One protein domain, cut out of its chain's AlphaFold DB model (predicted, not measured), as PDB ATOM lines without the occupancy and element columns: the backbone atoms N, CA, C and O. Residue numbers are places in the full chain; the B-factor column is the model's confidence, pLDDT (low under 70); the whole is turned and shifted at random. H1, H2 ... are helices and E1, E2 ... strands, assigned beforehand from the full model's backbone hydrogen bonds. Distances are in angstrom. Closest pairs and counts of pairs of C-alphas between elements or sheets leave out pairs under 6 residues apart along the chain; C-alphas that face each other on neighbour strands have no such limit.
ATOM      1  N   ILE A 192      27.226 -42.100  -4.936       74.94
ATOM      2  CA  ILE A 192      26.968 -40.785  -5.537       74.94
ATOM      3  C   ILE A 192      26.363 -40.937  -6.934       74.94
ATOM      4  O   ILE A 192      25.667 -40.030  -7.379       74.94
ATOM      5  N   ASP A 193      26.559 -42.090  -7.578       81.00
ATOM      6  CA  ASP A 193      26.007 -42.397  -8.892       81.00
ATOM      7  C   ASP A 193      24.688 -43.197  -8.795       81.00
ATOM      8  O   ASP A 193      24.713 -44.431  -8.709       81.00
ATOM      9  N   PRO A 194      23.513 -42.535  -8.827       81.12
ATOM     10  CA  PRO A 194      22.230 -43.234  -8.819       81.12
ATOM     11  C   PRO A 194      22.014 -44.070 -10.086       81.12
ATOM     12  O   PRO A 194      21.313 -45.075 -10.032       81.12
ATOM     13  N   THR A 195      22.629 -43.697 -11.214       83.31
ATOM     14  CA  THR A 195      22.454 -44.419 -12.482       83.31
ATOM     15  C   THR A 195      23.151 -45.775 -12.451       83.31
ATOM     16  O   THR A 195      22.626 -46.755 -12.981       83.31
ATOM     17  N   LEU A 196      24.293 -45.862 -11.762       83.69
ATOM     18  CA  LEU A 196      24.992 -47.122 -11.531       83.69
ATOM     19  C   LEU A 196      24.222 -48.040 -10.569       83.69
ATOM     20  O   LEU A 196      24.180 -49.252 -10.782       83.69
ATOM     21  N   GLU A 197      23.586 -47.481  -9.535       85.88
ATOM     22  CA  GLU A 197      22.754 -48.264  -8.611       85.88
ATOM     23  C   GLU A 197      21.505 -48.820  -9.312       85.88
ATOM     24  O   GLU A 197      21.195 -50.005  -9.169       85.88
ATOM     25  N   GLU A 198      20.835 -48.009 -10.137       87.81
ATOM     26  CA  GLU A 198      19.721 -48.461 -10.980       87.81
ATOM     27  C   GLU A 198      20.154 -49.586 -11.929       87.81
ATOM     28  O   GLU A 198      19.479 -50.613 -12.032       87.81
ATOM     29  N   LEU A 199      21.314 -49.438 -12.580       88.31
ATOM     30  CA  LEU A 199      21.867 -50.459 -13.468       88.31
ATOM     31  C   LEU A 199      22.115 -51.780 -12.730       88.31
ATOM     32  O   LEU A 199      21.786 -52.854 -13.242       88.31
ATOM     33  N   MET A 200      22.654 -51.708 -11.509       87.50
ATOM     34  CA  MET A 200      22.871 -52.890 -10.680       87.50
ATOM     35  C   MET A 200      21.546 -53.554 -10.295       87.50
ATOM     36  O   MET A 200      21.435 -54.779 -10.341       87.50
ATOM     37  N   GLN A 201      20.526 -52.766  -9.953       90.12
ATOM     38  CA  GLN A 201      19.208 -53.295  -9.622       90.12
ATOM     39  C   GLN A 201      18.568 -54.010 -10.823       90.12
ATOM     40  O   GLN A 201      18.025 -55.103 -10.670       90.12
ATOM     41  N   ILE A 202      18.695 -53.452 -12.031       89.88
ATOM     42  CA  ILE A 202      18.222 -54.098 -13.265       89.88
ATOM     43  C   ILE A 202      18.975 -55.413 -13.510       89.88
ATOM     44  O   ILE A 202      18.347 -56.432 -13.801       89.88
ATOM     45  N   ALA A 203      20.301 -55.427 -13.340       90.62
ATOM     46  CA  ALA A 203      21.103 -56.642 -13.487       90.62
ATOM     47  C   ALA A 203      20.683 -57.742 -12.493       90.62
ATOM     48  O   ALA A 203      20.618 -58.915 -12.859       90.62
ATOM     49  N   GLN A 204      20.345 -57.369 -11.254       89.44
ATOM     50  CA  GLN A 204      19.829 -58.301 -10.249       89.44
ATOM     51  C   GLN A 204      18.464 -58.874 -10.634       89.44
ATOM     52  O   GLN A 204      18.263 -60.079 -10.497       89.44
ATOM     53  N   CYS A 205      17.548 -58.053 -11.153       90.06
ATOM     54  CA  CYS A 205      16.263 -58.541 -11.660       90.06
ATOM     55  C   CYS A 205      16.467 -59.570 -12.780       90.06
ATOM     56  O   CYS A 205      15.932 -60.672 -12.700       90.06
ATOM     57  N   ILE A 206      17.332 -59.271 -13.757       88.44
ATOM     58  CA  ILE A 206      17.662 -60.196 -14.853       88.44
ATOM     59  C   ILE A 206      18.238 -61.517 -14.316       88.44
ATOM     60  O   ILE A 206      17.888 -62.595 -14.798       88.44
ATOM     61  N   ALA A 207      19.102 -61.452 -13.300       87.69
ATOM     62  CA  ALA A 207      19.683 -62.638 -12.677       87.69
ATOM     63  C   ALA A 207      18.647 -63.506 -11.947       87.69
ATOM     64  O   ALA A 207      18.753 -64.731 -11.987       87.69
ATOM     65  N   LEU A 208      17.652 -62.894 -11.299       87.81
ATOM     66  CA  LEU A 208      16.575 -63.605 -10.605       87.81
ATOM     67  C   LEU A 208      15.541 -64.196 -11.570       87.81
ATOM     68  O   LEU A 208      15.005 -65.273 -11.307       87.81
ATOM     69  N   ASP A 209      15.284 -63.515 -12.687       84.75
ATOM     70  CA  ASP A 209      14.318 -63.942 -13.701       84.75
ATOM     71  C   ASP A 209      14.852 -65.085 -14.585       84.75
ATOM     72  O   ASP A 209      14.076 -65.783 -15.248       84.75
ATOM     73  N   CYS A 210      16.171 -65.316 -14.601       81.88
ATOM     74  CA  CYS A 210      16.788 -66.346 -15.430       81.88
ATOM     75  C   CYS A 210      16.964 -67.681 -14.673       81.88
ATOM     76  O   CYS A 210      17.622 -67.731 -13.632       81.88
ATOM     77  N   PRO A 211      16.445 -68.814 -15.187       79.06
ATOM     78  CA  PRO A 211      16.673 -70.117 -14.571       79.06
ATOM     79  C   PRO A 211      18.146 -70.542 -14.683       79.06
ATOM     80  O   PRO A 211      18.764 -70.411 -15.740       79.06
ATOM     81  N   ALA A 212      18.685 -71.153 -13.621       73.94
ATOM     82  CA  ALA A 212      20.100 -71.544 -13.497       73.94
ATOM     83  C   ALA A 212      20.633 -72.469 -14.616       73.94
ATOM     84  O   ALA A 212      21.840 -72.631 -14.776       73.94
ATOM     85  N   THR A 213      19.750 -73.080 -15.406       77.06
ATOM     86  CA  THR A 213      20.098 -73.919 -16.559       77.06
ATOM     87  C   THR A 213      20.455 -73.128 -17.820       77.06
ATOM     88  O   THR A 213      21.005 -73.716 -18.747       77.06
ATOM     89  N   ASN A 214      20.150 -71.826 -17.893       84.12
ATOM     90  CA  ASN A 214      20.335 -71.011 -19.098       84.12
ATOM     91  C   ASN A 214      21.321 -69.849 -18.898       84.12
ATOM     92  O   ASN A 214      21.020 -68.682 -19.147       84.12
ATOM     93  N   VAL A 215      22.538 -70.193 -18.473       85.88
ATOM     94  CA  VAL A 215      23.627 -69.232 -18.232       85.88
ATOM     95  C   VAL A 215      23.951 -68.401 -19.481       85.88
ATOM     96  O   VAL A 215      24.268 -67.224 -19.365       85.88
ATOM     97  N   ALA A 216      23.828 -68.975 -20.683       87.50
ATOM     98  CA  ALA A 216      24.112 -68.263 -21.928       87.50
ATOM     99  C   ALA A 216      23.158 -67.079 -22.165       87.50
ATOM    100  O   ALA A 216      23.605 -66.005 -22.561       87.50
ATOM    101  N   VAL A 217      21.859 -67.249 -21.887       88.12
ATOM    102  CA  VAL A 217      20.875 -66.162 -22.015       88.12
ATOM    103  C   VAL A 217      21.082 -65.103 -20.934       88.12
ATOM    104  O   VAL A 217      21.028 -63.918 -21.249       88.12
ATOM    105  N   LEU A 218      21.395 -65.512 -19.701       89.69
ATOM    106  CA  LEU A 218      21.729 -64.580 -18.623       89.69
ATOM    107  C   LEU A 218      22.923 -63.689 -18.998       89.69
ATOM    108  O   LEU A 218      22.846 -62.466 -18.893       89.69
ATOM    109  N   VAL A 219      24.012 -64.299 -19.478       90.00
ATOM    110  CA  VAL A 219      25.221 -63.575 -19.903       90.00
ATOM    111  C   VAL A 219      24.910 -62.628 -21.060       90.00
ATOM    112  O   VAL A 219      25.362 -61.487 -21.036       90.00
ATOM    113  N   GLN A 220      24.115 -63.061 -22.041       90.31
ATOM    114  CA  GLN A 220      23.721 -62.214 -23.167       90.31
ATOM    115  C   GLN A 220      22.917 -60.987 -22.711       90.31
ATOM    116  O   GLN A 220      23.216 -59.875 -23.136       90.31
ATOM    117  N   GLN A 221      21.935 -61.163 -21.823       89.94
ATOM    118  CA  GLN A 221      21.121 -60.052 -21.321       89.94
ATOM    119  C   GLN A 221      21.932 -59.072 -20.463       89.94
ATOM    120  O   GLN A 221      21.772 -57.860 -20.604       89.94
ATOM    121  N   LEU A 222      22.846 -59.573 -19.622       90.38
ATOM    122  CA  LEU A 222      23.779 -58.714 -18.887       90.38
ATOM    123  C   LEU A 222      24.721 -57.965 -19.838       90.38
ATOM    124  O   LEU A 222      24.963 -56.777 -19.642       90.38
ATOM    125  N   ALA A 223      25.229 -58.626 -20.879       88.38
ATOM    126  CA  ALA A 223      26.103 -57.992 -21.861       88.38
ATOM    127  C   ALA A 223      25.380 -56.880 -22.634       88.38
ATOM    128  O   ALA A 223      25.957 -55.813 -22.847       88.38
ATOM    129  N   GLU A 224      24.120 -57.088 -23.021       89.12
ATOM    130  CA  GLU A 224      23.287 -56.061 -23.658       89.12
ATOM    131  C   GLU A 224      23.033 -54.875 -22.727       89.12
ATOM    132  O   GLU A 224      23.186 -53.727 -23.150       89.12
ATOM    133  N   LEU A 225      22.727 -55.140 -21.454       89.56
ATOM    134  CA  LEU A 225      22.528 -54.108 -20.439       89.56
ATOM    135  C   LEU A 225      23.791 -53.249 -20.252       89.56
ATOM    136  O   LEU A 225      23.732 -52.022 -20.350       89.56
ATOM    137  N   VAL A 226      24.946 -53.890 -20.044       87.69
ATOM    138  CA  VAL A 226      26.234 -53.206 -19.854       87.69
ATOM    139  C   VAL A 226      26.630 -52.438 -21.110       87.69
ATOM    140  O   VAL A 226      26.990 -51.268 -21.023       87.69
ATOM    141  N   THR A 227      26.516 -53.051 -22.290       85.50
ATOM    142  CA  THR A 227      26.874 -52.388 -23.552       85.50
ATOM    143  C   THR A 227      25.974 -51.182 -23.811       85.50
ATOM    144  O   THR A 227      26.460 -50.153 -24.272       85.50
ATOM    145  N   GLY A 228      24.680 -51.267 -23.488       82.62
ATOM    146  CA  GLY A 228      23.736 -50.161 -23.652       82.62
ATOM    147  C   GLY A 228      24.040 -48.953 -22.762       82.62
ATOM    148  O   GLY A 228      23.899 -47.820 -23.219       82.62
ATOM    149  N   HIS A 229      24.492 -49.181 -21.525       81.81
ATOM    150  CA  HIS A 229      24.706 -48.119 -20.536       81.81
ATOM    151  C   HIS A 229      26.156 -47.622 -20.433       81.81
ATOM    152  O   HIS A 229      26.373 -46.438 -20.193       81.81
ATOM    153  N   MET A 230      27.158 -48.478 -20.651       75.88
ATOM    154  CA  MET A 230      28.575 -48.158 -20.411       75.88
ATOM    155  C   MET A 230      29.345 -47.686 -21.657       75.88
ATOM    156  O   MET A 230      30.569 -47.773 -21.703       75.88
ATOM    157  N   GLY A 231      28.652 -47.154 -22.670       74.44
ATOM    158  CA  GLY A 231      29.294 -46.462 -23.802       74.44
ATOM    159  C   GLY A 231      28.990 -47.018 -25.194       74.44
ATOM    160  O   GLY A 231      29.411 -46.420 -26.187       74.44
ATOM    161  N   GLY A 232      28.213 -48.096 -25.300       81.25
ATOM    162  CA  GLY A 232      27.776 -48.634 -26.585       81.25
ATOM    163  C   GLY A 232      28.868 -49.377 -27.363       81.25
ATOM    164  O   GLY A 232      30.015 -49.495 -26.929       81.25
ATOM    165  N   PRO A 233      28.526 -49.893 -28.555       78.94
ATOM    166  CA  PRO A 233      29.489 -50.558 -29.421       78.94
ATOM    167  C   PRO A 233      30.540 -49.567 -29.945       78.94
ATOM    168  O   PRO A 233      30.215 -48.545 -30.559       78.94
ATOM    169  N   VAL A 234      31.815 -49.910 -29.764       81.75
ATOM    170  CA  VAL A 234      32.950 -49.127 -30.269       81.75
ATOM    171  C   VAL A 234      33.139 -49.387 -31.765       81.75
ATOM    172  O   VAL A 234      33.485 -50.492 -32.174       81.75
ATOM    173  N   LYS A 235      32.911 -48.361 -32.595       82.38
ATOM    174  CA  LYS A 235      33.090 -48.442 -34.061       82.38
ATOM    175  C   LYS A 235      34.528 -48.177 -34.510       82.38
ATOM    176  O   LYS A 235      34.966 -48.751 -35.499       82.38
ATOM    177  N   ASP A 236      35.234 -47.297 -33.804       88.25
ATOM    178  CA  ASP A 236      36.619 -46.919 -34.088       88.25
ATOM    179  C   ASP A 236      37.373 -46.715 -32.770       88.25
ATOM    180  O   ASP A 236      37.022 -45.849 -31.964       88.25
ATOM    181  N   ALA A 237      38.405 -47.529 -32.558       88.88
ATOM    182  CA  ALA A 237      39.234 -47.482 -31.361       88.88
ATOM    183  C   ALA A 237      40.021 -46.167 -31.257       88.88
ATOM    184  O   ALA A 237      40.170 -45.633 -30.158       88.88
ATOM    185  N   ASN A 238      40.468 -45.604 -32.386       90.44
ATOM    186  CA  ASN A 238      41.239 -44.360 -32.386       90.44
ATOM    187  C   ASN A 238      40.365 -43.174 -31.977       90.44
ATOM    188  O   ASN A 238      40.805 -42.307 -31.226       90.44
ATOM    189  N   LEU A 239      39.108 -43.161 -32.428       88.94
ATOM    190  CA  LEU A 239      38.138 -42.139 -32.050       88.94
ATOM    191  C   LEU A 239      37.837 -42.166 -30.546       88.94
ATOM    192  O   LEU A 239      37.760 -41.109 -29.922       88.94
ATOM    193  N   ILE A 240      37.651 -43.355 -29.962       87.25
ATOM    194  CA  ILE A 240      37.407 -43.489 -28.519       87.25
ATOM    195  C   ILE A 240      38.644 -43.089 -27.719       87.25
ATOM    196  O   ILE A 240      38.508 -42.351 -26.750       87.25
ATOM    197  N   LEU A 241      39.840 -43.493 -28.155       88.25
ATOM    198  CA  LEU A 241      41.087 -43.078 -27.518       88.25
ATOM    199  C   LEU A 241      41.259 -41.553 -27.552       88.25
ATOM    200  O   LEU A 241      41.575 -40.954 -26.530       88.25
ATOM    201  N   ALA A 242      41.002 -40.915 -28.695       89.38
ATOM    202  CA  ALA A 242      41.078 -39.463 -28.817       89.38
ATOM    203  C   ALA A 242      40.085 -38.757 -27.880       89.38
ATOM    204  O   ALA A 242      40.472 -37.837 -27.163       89.38
ATOM    205  N   LYS A 243      38.829 -39.228 -27.827       87.06
ATOM    206  CA  LYS A 243      37.810 -38.703 -26.902       87.06
ATOM    207  C   LYS A 243      38.187 -38.899 -25.439       87.06
ATOM    208  O   LYS A 243      37.953 -38.004 -24.633       87.06
ATOM    209  N   TRP A 244      38.744 -40.059 -25.095       87.81
ATOM    210  CA  TRP A 244      39.240 -40.327 -23.751       87.81
ATOM    211  C   TRP A 244      40.347 -39.344 -23.383       87.81
ATOM    212  O   TRP A 244      40.223 -38.685 -22.364       87.81
ATOM    213  N   ILE A 245      41.368 -39.183 -24.232       88.06
ATOM    214  CA  ILE A 245      42.489 -38.260 -23.989       88.06
ATOM    215  C   ILE A 245      42.001 -36.818 -23.829       88.06
ATOM    216  O   ILE A 245      42.474 -36.102 -22.948       88.06
ATOM    217  N   GLU A 246      41.062 -36.382 -24.669       89.19
ATOM    218  CA  GLU A 246      40.466 -35.048 -24.582       89.19
ATOM    219  C   GLU A 246      39.754 -34.852 -23.238       89.19
ATOM    220  O   GLU A 246      40.074 -33.917 -22.506       89.19
ATOM    221  N   ARG A 247      38.842 -35.765 -22.876       86.06
ATOM    222  CA  ARG A 247      38.056 -35.666 -21.638       86.06
ATOM    223  C   ARG A 247      38.890 -35.859 -20.381       86.06
ATOM    224  O   ARG A 247      38.692 -35.130 -19.416       86.06
ATOM    225  N   SER A 248      39.830 -36.798 -20.385       83.75
ATOM    226  CA  SER A 248      40.732 -37.013 -19.256       83.75
ATOM    227  C   SER A 248      41.660 -35.817 -19.073       83.75
ATOM    228  O   SER A 248      41.851 -35.354 -17.954       83.75
ATOM    229  N   SER A 249      42.180 -35.230 -20.158       83.88
ATOM    230  CA  SER A 249      42.959 -33.991 -20.086       83.88
ATOM    231  C   SER A 249      42.130 -32.819 -19.564       83.88
ATOM    232  O   SER A 249      42.611 -32.089 -18.702       83.88
ATOM    233  N   GLU A 250      40.907 -32.635 -20.061       86.62
ATOM    234  CA  GLU A 250      39.994 -31.582 -19.606       86.62
ATOM    235  C   GLU A 250      39.724 -31.704 -18.100       86.62
ATOM    236  O   GLU A 250      39.970 -30.757 -17.350       86.62
ATOM    237  N   LEU A 251      39.322 -32.892 -17.640       82.12
ATOM    238  CA  LEU A 251      39.059 -33.163 -16.228       82.12
ATOM    239  C   LEU A 251      40.308 -32.959 -15.364       82.12
ATOM    240  O   LEU A 251      40.232 -32.253 -14.361       82.12
ATOM    241  N   ARG A 252      41.474 -33.470 -15.779       81.00
ATOM    242  CA  ARG A 252      42.739 -33.236 -15.061       81.00
ATOM    243  C   ARG A 252      43.068 -31.751 -14.947       81.00
ATOM    244  O   ARG A 252      43.490 -31.301 -13.888       81.00
ATOM    245  N   THR A 253      42.861 -30.967 -16.008       81.38
ATOM    246  CA  THR A 253      43.103 -29.514 -15.954       81.38
ATOM    247  C   THR A 253      42.084 -28.768 -15.097       81.38
ATOM    248  O   THR A 253      42.454 -27.796 -14.444       81.38
ATOM    249  N   SER A 254      40.826 -29.219 -15.070       81.81
ATOM    250  CA  SER A 254      39.749 -28.576 -14.311       81.81
ATOM    251  C   SER A 254      39.817 -28.881 -12.816       81.81
ATOM    252  O   SER A 254      39.604 -27.986 -12.004       81.81
ATOM    253  N   LEU A 255      40.064 -30.139 -12.449       78.50
ATOM    254  CA  LEU A 255      40.151 -30.572 -11.053       78.50
ATOM    255  C   LEU A 255      41.557 -30.384 -10.482       78.50
ATOM    256  O   LEU A 255      41.717 -30.347  -9.267       78.50
ATOM    257  N   GLN A 256      42.563 -30.229 -11.348       79.00
ATOM    258  CA  GLN A 256      43.966 -30.127 -10.958       79.00
ATOM    259  C   GLN A 256      44.435 -31.357 -10.155       79.00
ATOM    260  O   GLN A 256      45.318 -31.253  -9.308       79.00
ATOM    261  N   THR A 257      43.843 -32.522 -10.446       75.25
ATOM    262  CA  THR A 257      44.130 -33.827  -9.838       75.25
ATOM    263  C   THR A 257      44.390 -34.871 -10.926       75.25
ATOM    264  O   THR A 257      43.891 -34.750 -12.047       75.25
ATOM    265  N   SER A 258      45.132 -35.933 -10.597       75.06
ATOM    266  CA  SER A 258      45.248 -37.141 -11.442       75.06
ATOM    267  C   SER A 258      44.180 -38.194 -11.112       75.06
ATOM    268  O   SER A 258      44.308 -39.366 -11.465       75.06
ATOM    269  N   VAL A 259      43.131 -37.771 -10.404       77.56
ATOM    270  CA  VAL A 259      42.041 -38.614  -9.923       77.56
ATOM    271  C   VAL A 259      40.760 -38.180 -10.614       77.56
ATOM    272  O   VAL A 259      40.247 -37.092 -10.356       77.56
ATOM    273  N   LEU A 260      40.258 -39.033 -11.501       77.44
ATOM    274  CA  LEU A 260      39.059 -38.800 -12.290       77.44
ATOM    275  C   LEU A 260      37.842 -39.424 -11.601       77.44
ATOM    276  O   LEU A 260      37.729 -40.653 -11.569       77.44
ATOM    277  N   PRO A 261      36.910 -38.623 -11.064       75.62
ATOM    278  CA  PRO A 261      35.661 -39.160 -10.558       75.62
ATOM    279  C   PRO A 261      34.728 -39.523 -11.724       75.62
ATOM    280  O   PRO A 261      34.420 -38.687 -12.572       75.62
ATOM    281  N   ILE A 262      34.247 -40.764 -11.750       75.06
ATOM    282  CA  ILE A 262      33.138 -41.209 -12.599       75.06
ATOM    283  C   ILE A 262      31.879 -41.299 -11.734       75.06
ATOM    284  O   ILE A 262      31.923 -41.795 -10.605       75.06
ATOM    285  N   GLY A 263      30.759 -40.819 -12.281       62.38
ATOM    286  CA  GLY A 263      29.460 -40.841 -11.604       62.38
ATOM    287  C   GLY A 263      29.132 -39.573 -10.810       62.38
ATOM    288  O   GLY A 263      28.222 -39.580  -9.987       62.38
ATOM    289  N   VAL A 264      29.865 -38.481 -11.043       55.03
ATOM    290  CA  VAL A 264      29.511 -37.144 -10.546       55.03
ATOM    291  C   VAL A 264      28.856 -36.372 -11.701       55.03
ATOM    292  O   VAL A 264      29.390 -36.430 -12.811       55.03
ATOM    293  N   PRO A 265      27.699 -35.718 -11.485       46.34
ATOM    294  CA  PRO A 265      27.025 -34.922 -12.512       46.34
ATOM    295  C   PRO A 265      27.843 -33.713 -12.980       46.34
ATOM    296  O   PRO A 265      28.623 -33.162 -12.168       46.34
TER     297      PRO A 265
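Overview. This is residues 192 to 265 of the 265 residues of the protein "CTR2 protein kinase" of Populus alba (UniProt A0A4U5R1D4). The longest helix, H3, stands at one end of a flat, open outline, away from a helical hairpin of H1 and H2 side by side at the other end. The chain leaves the hairpin through the link after H2 to reach H3, and after H3 the short strand E1 folds back, with the tail 263 to 265 bringing the chain's last residue to 9.1 A from the first printed C-alpha. The printed part has 74 residues, with three named helices and one named strand in the order H1, H2, H3, E1, and its class is mostly helix. It is only just loose, close to extended, with a radius of gyration of the C-alphas of 16.5 A and spans of 49 by 31 by 15 A.

Along the chain. H3 holds residues 237 to 255, 19 residues, and measures 26.4 A from first to last C-alpha; C-alpha 237 is at (39.234, -47.482, -31.361). E1, residues 259 to 262, measures 9.7 A and ends with C-alpha 262 at (33.138, -41.209, -12.599). H2, residues 215 to 229, measures 21.3 A. H1, residues 194 to 209, measures 22.7 A and begins with C-alpha 194 at (22.230, -43.234, -8.819).

Arrangement. H3 touches no helix; it is apart from H1 and from H2. Between H3 and E1 there are 4 pairs of C-alphas within 8 A, and the closest are those of Leu 251 and Leu 260, 6.9 A apart. E1 pairs with no named strand, and it is apart from H1 and from H2. H1 and H2 form a helical hairpin: they touch, with 8 pairs of C-alphas within 8 A, and the closest are those of Ala 203 and Leu 222, 6.4 A apart. Their lines stand at a shallow tilt of 18 degrees, and they run opposite ways. In H1, H2 and H3 every O i to N i+4 pair is within hydrogen-bond range.

Size, cuts and confidence. The two C-alphas farthest apart are those of Thr 213 and Gln 256, at 50.2 A. Residues 233 to 239, of which 237 to 239 belong to H3, stand free, and so do residues 241 to 246, which belong to H3. The links from H1 to H2 and from H3 to E1 are tight, the link from H2 to H3 is short, and no link is long. The printed part has no cut. Its mean pLDDT is 83.2, and residues 263 to 265 are under 70.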